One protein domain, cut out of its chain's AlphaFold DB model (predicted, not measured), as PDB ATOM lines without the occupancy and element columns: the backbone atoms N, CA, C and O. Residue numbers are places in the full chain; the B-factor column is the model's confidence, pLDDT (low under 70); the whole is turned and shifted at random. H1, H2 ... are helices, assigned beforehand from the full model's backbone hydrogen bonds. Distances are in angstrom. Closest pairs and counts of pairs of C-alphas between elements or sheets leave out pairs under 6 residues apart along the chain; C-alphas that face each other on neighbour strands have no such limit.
ATOM      1  N   GLY A  59     130.443 117.838 153.106       66.50
ATOM      2  CA  GLY A  59     130.575 118.191 151.710       66.50
ATOM      3  C   GLY A  59     131.778 117.536 151.038       66.50
ATOM      4  O   GLY A  59     131.594 116.811 150.061       66.50
ATOM      5  N   SER A  60     132.984 117.707 151.590       66.62
ATOM      6  CA  SER A  60     134.205 117.073 151.070       66.62
ATOM      7  C   SER A  60     134.096 115.550 150.964       66.62
ATOM      8  O   SER A  60     134.533 114.952 149.976       66.62
ATOM      9  N   LEU A  61     133.456 114.914 151.946       68.00
ATOM     10  CA  LEU A  61     133.294 113.472 151.967       68.00
ATOM     11  C   LEU A  61     132.257 112.996 150.946       68.00
ATOM     12  O   LEU A  61     132.485 112.013 150.241       68.00
ATOM     13  N   LEU A  62     131.139 113.713 150.825       67.44
ATOM     14  CA  LEU A  62     130.127 113.430 149.816       67.44
ATOM     15  C   LEU A  62     130.712 113.557 148.403       67.44
ATOM     16  O   LEU A  62     130.449 112.706 147.555       67.44
ATOM     17  N   THR A  63     131.571 114.550 148.165       68.56
ATOM     18  CA  THR A  63     132.309 114.698 146.905       68.56
ATOM     19  C   THR A  63     133.290 113.549 146.671       68.56
ATOM     20  O   THR A  63     133.360 113.029 145.556       68.56
ATOM     21  N   ALA A  64     134.025 113.111 147.696       68.19
ATOM     22  CA  ALA A  64     134.942 111.978 147.587       68.19
ATOM     23  C   ALA A  64     134.201 110.672 147.240       68.19
ATOM     24  O   ALA A  64     134.602 109.964 146.315       68.19
ATOM     25  N   PHE A  65     133.069 110.391 147.893       66.50
ATOM     26  CA  PHE A  65     132.262 109.200 147.607       66.50
ATOM     27  C   PHE A  65     131.524 109.267 146.273       66.50
ATOM     28  O   PHE A  65     131.395 108.247 145.599       66.50
ATOM     29  N   ALA A  66     131.078 110.453 145.854       64.75
ATOM     30  CA  ALA A  66     130.484 110.641 144.535       64.75
ATOM     31  C   ALA A  66     131.491 110.384 143.401       64.75
ATOM     32  O   ALA A  66     131.091 109.927 142.330       64.75
ATOM     33  N   LYS A  67     132.783 110.657 143.632       63.59
ATOM     34  CA  LYS A  67     133.876 110.397 142.680       63.59
ATOM     35  C   LYS A  67     134.381 108.953 142.711       63.59
ATOM     36  O   LYS A  67     134.831 108.466 141.681       63.59
ATOM     37  N   ALA A  68     134.281 108.267 143.853       61.06
ATOM     38  CA  ALA A  68     134.764 106.895 144.044       61.06
ATOM     39  C   ALA A  68     133.939 105.809 143.322       61.06
ATOM     40  O   ALA A  68     134.297 104.641 143.399       61.06
ATOM     41  N   GLY A  69     132.882 106.188 142.593       59.06
ATOM     42  CA  GLY A  69     132.249 105.331 141.591       59.06
ATOM     43  C   GLY A  69     131.422 104.189 142.174       59.06
ATOM     44  O   GLY A  69     131.906 103.074 142.262       59.06
ATOM     45  N   ASP A  70     130.168 104.474 142.541       51.53
ATOM     46  CA  ASP A  70     129.074 103.481 142.464       51.53
ATOM     47  C   ASP A  70     127.688 104.125 142.652       51.53
ATOM     48  O   ASP A  70     126.776 103.574 143.264       51.53
ATOM     49  N   ILE A  71     127.540 105.373 142.211       54.81
ATOM     50  CA  ILE A  71     126.236 106.027 142.191       54.81
ATOM     51  C   ILE A  71     125.868 106.093 140.726       54.81
ATOM     52  O   ILE A  71     126.378 106.958 140.005       54.81
ATOM     53  N   GLU A  72     125.045 105.131 140.302       50.84
ATOM     54  CA  GLU A  72     124.438 105.105 138.977       50.84
ATOM     55  C   GLU A  72     124.014 106.518 138.584       50.84
ATOM     56  O   GLU A  72     123.570 107.316 139.422       50.84
ATOM     57  N   LYS A  73     124.242 106.840 137.310       52.44
ATOM     58  CA  LYS A  73     123.931 108.124 136.689       52.44
ATOM     59  C   LYS A  73     122.480 108.491 137.005       52.44
ATOM     60  O   LYS A  73     121.557 108.109 136.304       52.44
ATOM     61  N   THR A  74     122.285 109.234 138.085       55.59
ATOM     62  CA  THR A  74     121.037 109.924 138.377       55.59
ATOM     63  C   THR A  74     121.044 111.129 137.457       55.59
ATOM     64  O   THR A  74     121.598 112.180 137.777       55.59
ATOM     65  N   GLU A  75     120.564 110.885 136.243       57.59
ATOM     66  CA  GLU A  75     120.418 111.875 135.188       57.59
ATOM     67  C   GLU A  75     119.538 113.026 135.700       57.59
ATOM     68  O   GLU A  75     118.451 112.816 136.231       57.59
ATOM     69  N   ASP A  76     120.100 114.235 135.631       66.12
ATOM     70  CA  ASP A  76     119.467 115.558 135.638       66.12
ATOM     71  C   ASP A  76     118.281 115.815 136.578       66.12
ATOM     72  O   ASP A  76     117.391 116.616 136.286       66.12
ATOM     73  N   VAL A  77     118.292 115.230 137.777       74.81
ATOM     74  CA  VAL A  77     117.337 115.635 138.812       74.81
ATOM     75  C   VAL A  77     117.664 117.070 139.239       74.81
ATOM     76  O   VAL A  77     118.751 117.373 139.750       74.81
ATOM     77  N   CYS A  78     116.702 117.964 139.022       83.69
ATOM     78  CA  CYS A  78     116.769 119.373 139.380       83.69
ATOM     79  C   CYS A  78     115.700 119.695 140.427       83.69
ATOM     80  O   CYS A  78     114.554 119.254 140.331       83.69
ATOM     81  N   CYS A  79     116.059 120.475 141.445       83.75
ATOM     82  CA  CYS A  79     115.107 120.916 142.450       83.75
ATOM     83  C   CYS A  79     114.164 121.972 141.848       83.75
ATOM     84  O   CYS A  79     114.634 123.059 141.500       83.75
ATOM     85  N   PRO A  80     112.836 121.747 141.829       83.69
ATOM     86  CA  PRO A  80     111.882 122.688 141.237       83.69
ATOM     87  C   PRO A  80     111.789 124.019 142.000       83.69
ATOM     88  O   PRO A  80     111.276 124.997 141.472       83.69
ATOM     89  N   ARG A  81     112.287 124.077 143.247       85.69
ATOM     90  CA  ARG A  81     112.216 125.272 144.103       85.69
ATOM     91  C   ARG A  81     113.423 126.202 143.981       85.69
ATOM     92  O   ARG A  81     113.269 127.408 144.105       85.69
ATOM     93  N   CYS A  82     114.626 125.652 143.822       85.69
ATOM     94  CA  CYS A  82     115.869 126.439 143.839       85.69
ATOM     95  C   CYS A  82     116.771 126.207 142.622       85.69
ATOM     96  O   CYS A  82     117.836 126.810 142.540       85.69
ATOM     97  N   GLY A  83     116.383 125.320 141.699       83.44
ATOM     98  CA  GLY A  83     117.160 125.015 140.496       83.44
ATOM     99  C   GLY A  83     118.481 124.282 140.760       83.44
ATOM    100  O   GLY A  83     119.325 124.190 139.869       83.44
ATOM    101  N   MET A  84     118.708 123.793 141.984       84.31
ATOM    102  CA  MET A  84     119.904 123.014 142.309       84.31
ATOM    103  C   MET A  84     119.863 121.675 141.570       84.31
ATOM    104  O   MET A  84     118.812 121.042 141.532       84.31
ATOM    105  N   THR A  85     120.995 121.225 141.035       85.38
ATOM    106  CA  THR A  85     121.129 119.928 140.359       85.38
ATOM    107  C   THR A  85     121.968 118.962 141.189       85.38
ATOM    108  O   THR A  85     122.779 119.379 142.023       85.38
ATOM    109  N   VAL A  86     121.823 117.659 140.931       81.38
ATOM    110  CA  VAL A  86     122.647 116.621 141.580       81.38
ATOM    111  C   VAL A  86     124.142 116.837 141.317       81.38
ATOM    112  O   VAL A  86     124.956 116.598 142.203       81.38
ATOM    113  N   GLN A  87     124.531 117.338 140.141       79.81
ATOM    114  CA  GLN A  87     125.934 117.646 139.828       79.81
ATOM    115  C   GLN A  87     126.512 118.717 140.762       79.81
ATOM    116  O   GLN A  87     127.547 118.490 141.386       79.81
ATOM    117  N   LYS A  88     125.799 119.833 140.954       79.69
ATOM    118  CA  LYS A  88     126.219 120.894 141.884       79.69
ATOM    119  C   LYS A  88     126.272 120.406 143.332       79.69
ATOM    120  O   LYS A  88     127.129 120.840 144.099       79.69
ATOM    121  N   LEU A  89     125.380 119.486 143.705       82.12
ATOM    122  CA  LEU A  89     125.413 118.827 145.009       82.12
ATOM    123  C   LEU A  89     126.649 117.925 145.163       82.12
ATOM    124  O   LEU A  89     127.254 117.929 146.229       82.12
ATOM    125  N   LYS A  90     127.057 117.192 144.119       77.56
ATOM    126  CA  LYS A  90     128.280 116.368 144.126       77.56
ATOM    127  C   LYS A  90     129.547 117.215 144.251       77.56
ATOM    128  O   LYS A  90     130.473 116.808 144.944       77.56
ATOM    129  N   GLU A  91     129.595 118.368 143.591       75.38
ATOM    130  CA  GLU A  91     130.757 119.268 143.595       75.38
ATOM    131  C   GLU A  91     130.911 120.044 144.902       75.38
ATOM    132  O   GLU A  91     132.004 120.096 145.456       75.38
ATOM    133  N   ASN A  92     129.818 120.629 145.399       74.12
ATOM    134  CA  ASN A  92     129.861 121.516 146.563       74.12
ATOM    135  C   ASN A  92     129.490 120.812 147.868       74.12
ATOM    136  O   ASN A  92     129.658 121.389 148.942       74.12
ATOM    137  N   GLY A  93     128.907 119.614 147.786       74.50
ATOM    138  CA  GLY A  93     128.537 118.819 148.948       74.50
ATOM    139  C   GLY A  93     127.409 119.408 149.806       74.50
ATOM    140  O   GLY A  93     127.168 118.951 150.922       74.50
ATOM    141  N   LYS A  94     126.723 120.445 149.307       80.56
ATOM    142  CA  LYS A  94     125.726 121.240 150.038       80.56
ATOM    143  C   LYS A  94     124.396 121.280 149.294       80.56
ATOM    144  O   LYS A  94     124.354 121.448 148.075       80.56
ATOM    145  N   VAL A  95     123.302 121.181 150.045       84.12
ATOM    146  CA  VAL A  95     121.935 121.325 149.524       84.12
ATOM    147  C   VAL A  95     121.473 122.784 149.580       84.12
ATOM    148  O   VAL A  95     121.821 123.516 150.500       84.12
ATOM    149  N   GLY A  96     120.694 123.216 148.584       83.50
ATOM    150  CA  GLY A  96     120.290 124.622 148.439       83.50
ATOM    151  C   GLY A  96     119.062 125.042 149.256       83.50
ATOM    152  O   GLY A  96     119.013 126.155 149.764       83.50
ATOM    153  N   CYS A  97     118.048 124.182 149.387       88.00
ATOM    154  CA  CYS A  97     116.828 124.484 150.143       88.00
ATOM    155  C   CYS A  97     116.254 123.226 150.811       88.00
ATOM    156  O   CYS A  97     116.673 122.113 150.506       88.00
ATOM    157  N   ALA A  98     115.237 123.377 151.668       86.81
ATOM    158  CA  ALA A  98     114.608 122.247 152.363       86.81
ATOM    159  C   ALA A  98     114.054 121.162 151.415       86.81
ATOM    160  O   ALA A  98     114.190 119.973 151.685       86.81
ATOM    161  N   SER A  99     113.499 121.556 150.261       85.69
ATOM    162  CA  SER A  99     112.972 120.607 149.267       85.69
ATOM    163  C   SER A  99     114.067 119.775 148.593       85.69
ATOM    164  O   SER A  99     113.762 118.768 147.964       85.69
ATOM    165  N   CYS A 100     115.339 120.165 148.696       85.44
ATOM    166  CA  CYS A 100     116.438 119.375 148.150       85.44
ATOM    167  C   CYS A 100     116.625 118.052 148.906       85.44
ATOM    168  O   CYS A 100     117.049 117.079 148.294       85.44
ATOM    169  N   TYR A 101     116.283 117.983 150.199       84.81
ATOM    170  CA  TYR A 101     116.396 116.739 150.970       84.81
ATOM    171  C   TYR A 101     115.446 115.650 150.467       84.81
ATOM    172  O   TYR A 101     115.810 114.480 150.457       84.81
ATOM    173  N   THR A 102     114.249 116.030 150.017       84.94
ATOM    174  CA  THR A 102     113.267 115.085 149.474       84.94
ATOM    175  C   THR A 102     113.594 114.718 148.030       84.94
ATOM    176  O   THR A 102     113.643 113.536 147.696       84.94
ATOM    177  N   VAL A 103     113.895 115.718 147.195       85.00
ATOM    178  CA  VAL A 103     114.197 115.535 145.763       85.00
ATOM    179  C   VAL A 103     115.461 114.698 145.549       85.00
ATOM    180  O   VAL A 103     115.493 113.855 144.659       85.00
ATOM    181  N   PHE A 104     116.490 114.883 146.381       85.56
ATOM    182  CA  PHE A 104     117.745 114.130 146.294       85.56
ATOM    183  C   PHE A 104     117.845 113.008 147.329       85.56
ATOM    184  O   PHE A 104     118.941 112.509 147.574       85.56
ATOM    185  N   SER A 105     116.729 112.597 147.937       83.25
ATOM    186  CA  SER A 105     116.702 111.586 149.005       83.25
ATOM    187  C   SER A 105     117.389 110.281 148.602       83.25
ATOM    188  O   SER A 105     118.239 109.793 149.338       83.25
ATOM    189  N   SER A 106     117.115 109.759 147.404       81.00
ATOM    190  CA  SER A 106     117.747 108.536 146.889       81.00
ATOM    191  C   SER A 106     119.270 108.659 146.777       81.00
ATOM    192  O   SER A 106     120.003 107.730 147.107       81.00
ATOM    193  N   PHE A 107     119.766 109.821 146.343       80.00
ATOM    194  CA  PHE A 107     121.200 110.093 146.254       80.00
ATOM    195  C   PHE A 107     121.827 110.238 147.648       80.00
ATOM    196  O   PHE A 107     122.837 109.604 147.949       80.00
ATOM    197  N   LEU A 108     121.201 111.035 148.516       80.19
ATOM    198  CA  LEU A 108     121.676 111.285 149.874       80.19
ATOM    199  C   LEU A 108     121.701 110.001 150.703       80.19
ATOM    200  O   LEU A 108     122.697 109.752 151.368       80.19
ATOM    201  N   ASN A 109     120.674 109.156 150.616       78.25
ATOM    202  CA  ASN A 109     120.609 107.887 151.342       78.25
ATOM    203  C   ASN A 109     121.728 106.922 150.933       78.25
ATOM    204  O   ASN A 109     122.307 106.275 151.800       78.25
ATOM    205  N   ASN A 110     122.076 106.858 149.644       77.19
ATOM    206  CA  ASN A 110     123.177 106.019 149.156       77.19
ATOM    207  C   ASN A 110     124.553 106.477 149.655       77.19
ATOM    208  O   ASN A 110     125.433 105.652 149.889       77.19
ATOM    209  N   VAL A 111     124.756 107.789 149.805       75.31
ATOM    210  CA  VAL A 111     126.006 108.328 150.357       75.31
ATOM    211  C   VAL A 111     126.024 108.189 151.879       75.31
ATOM    212  O   VAL A 111     127.015 107.744 152.454       75.31
ATOM    213  N   LEU A 112     124.919 108.541 152.538       74.12
ATOM    214  CA  LEU A 112     124.786 108.531 153.992       74.12
ATOM    215  C   LEU A 112     124.891 107.126 154.578       74.12
ATOM    216  O   LEU A 112     125.517 106.974 155.620       74.12
ATOM    217  N   SER A 113     124.362 106.102 153.907       69.75
ATOM    218  CA  SER A 113     124.455 104.711 154.373       69.75
ATOM    219  C   SER A 113     125.894 104.188 154.454       69.75
ATOM    220  O   SER A 113     126.178 103.307 155.260       69.75
ATOM    221  N   ARG A 114     126.820 104.749 153.660       68.62
ATOM    222  CA  ARG A 114     128.254 104.402 153.689       68.62
ATOM    223  C   ARG A 114     129.001 105.079 154.833       68.62
ATOM    224  O   ARG A 114     130.001 104.558 155.311       68.62
ATOM    225  N   VAL A 115     128.530 106.256 155.238       64.81
ATOM    226  CA  VAL A 115     129.130 107.072 156.300       64.81
ATOM    227  C   VAL A 115     128.585 106.686 157.669       64.81
ATOM    228  O   VAL A 115     129.320 106.662 158.654       64.81
ATOM    229  N   HIS A 116     127.288 106.409 157.727       62.62
ATOM    230  CA  HIS A 116     126.550 106.140 158.942       62.62
ATOM    231  C   HIS A 116     125.850 104.782 158.791       62.62
ATOM    232  O   HIS A 116     124.800 104.700 158.144       62.62
TER     233      HIS A 116
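AT A GLANCE: This is residues 59 to 116 of the 190 residues of the protein "UVR domain-containing protein" of Candidatus Hydrogenedentes bacterium (UniProt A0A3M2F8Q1). Four short helices joined by loops make a small body, with H1 and H2 packed together at a steep angle on one side and H3 and H4 following each other along the other side. The long stretch of residues 68 to 85 arches from the end of H1 to the far end of the body, near Arg 81, and folds back to H2. The 58 printed residues hold helices H1, H2, H3 and H4, in that order, and no named strand; the class is all helix. The whole is compact, with a radius of gyration of the C-alphas of 10.5 A, and spans 28 by 21 by 18 A.

HOW THE PARTS SIT: Begin at H1, residues 59 to 67, which touches H2, residues 86 to 92; their closest C-alphas, of Thr 63 and Lys 90, are 5.2 A apart. These two run opposite ways at a steep tilt of 52 degrees. H1 also only just touches H4, residues 105 to 115, with 3 pairs of C-alphas within 8 A; the closest are those of Leu 62 and Val 111, 6.6 A apart, and the lines are about perpendicular at 82 degrees. H2 and H4 are near each other, with 5 pairs of C-alphas within 10 A. H3, residues 99 to 103, is close to H4 but not clearly touching: the closest C-alphas, of Tyr 101 and Leu 108, are 7.7 A apart. H3 is apart from H1 and H2. In H1, H2 and H3 every O i to N i+4 pair is within hydrogen-bond range; in H4, 5 of 7 are.

IN THESE COORDINATES: Find C-alpha 59 at (130.575, 118.191, 151.710); from there H1 runs 12.4 A to C-alpha 67. H2 covers 10.0 A from C-alpha 86 at (122.647, 116.621, 141.580), and H3 covers 6.3 A. H4, the longest, runs 15.1 A to C-alpha 115 at (129.130, 107.072, 156.300).

THE WHOLE: The C-alphas farthest apart are those of Ala 68 and Arg 81, 29.1 A. The printed part has no cut; the link from H1 to H2 is long, with 18 residues, and that from H3 to H4 is tight. Mean pLDDT of the printed part is 74.4, and residues 59 to 76 and 113 to 116 of this model are under 70.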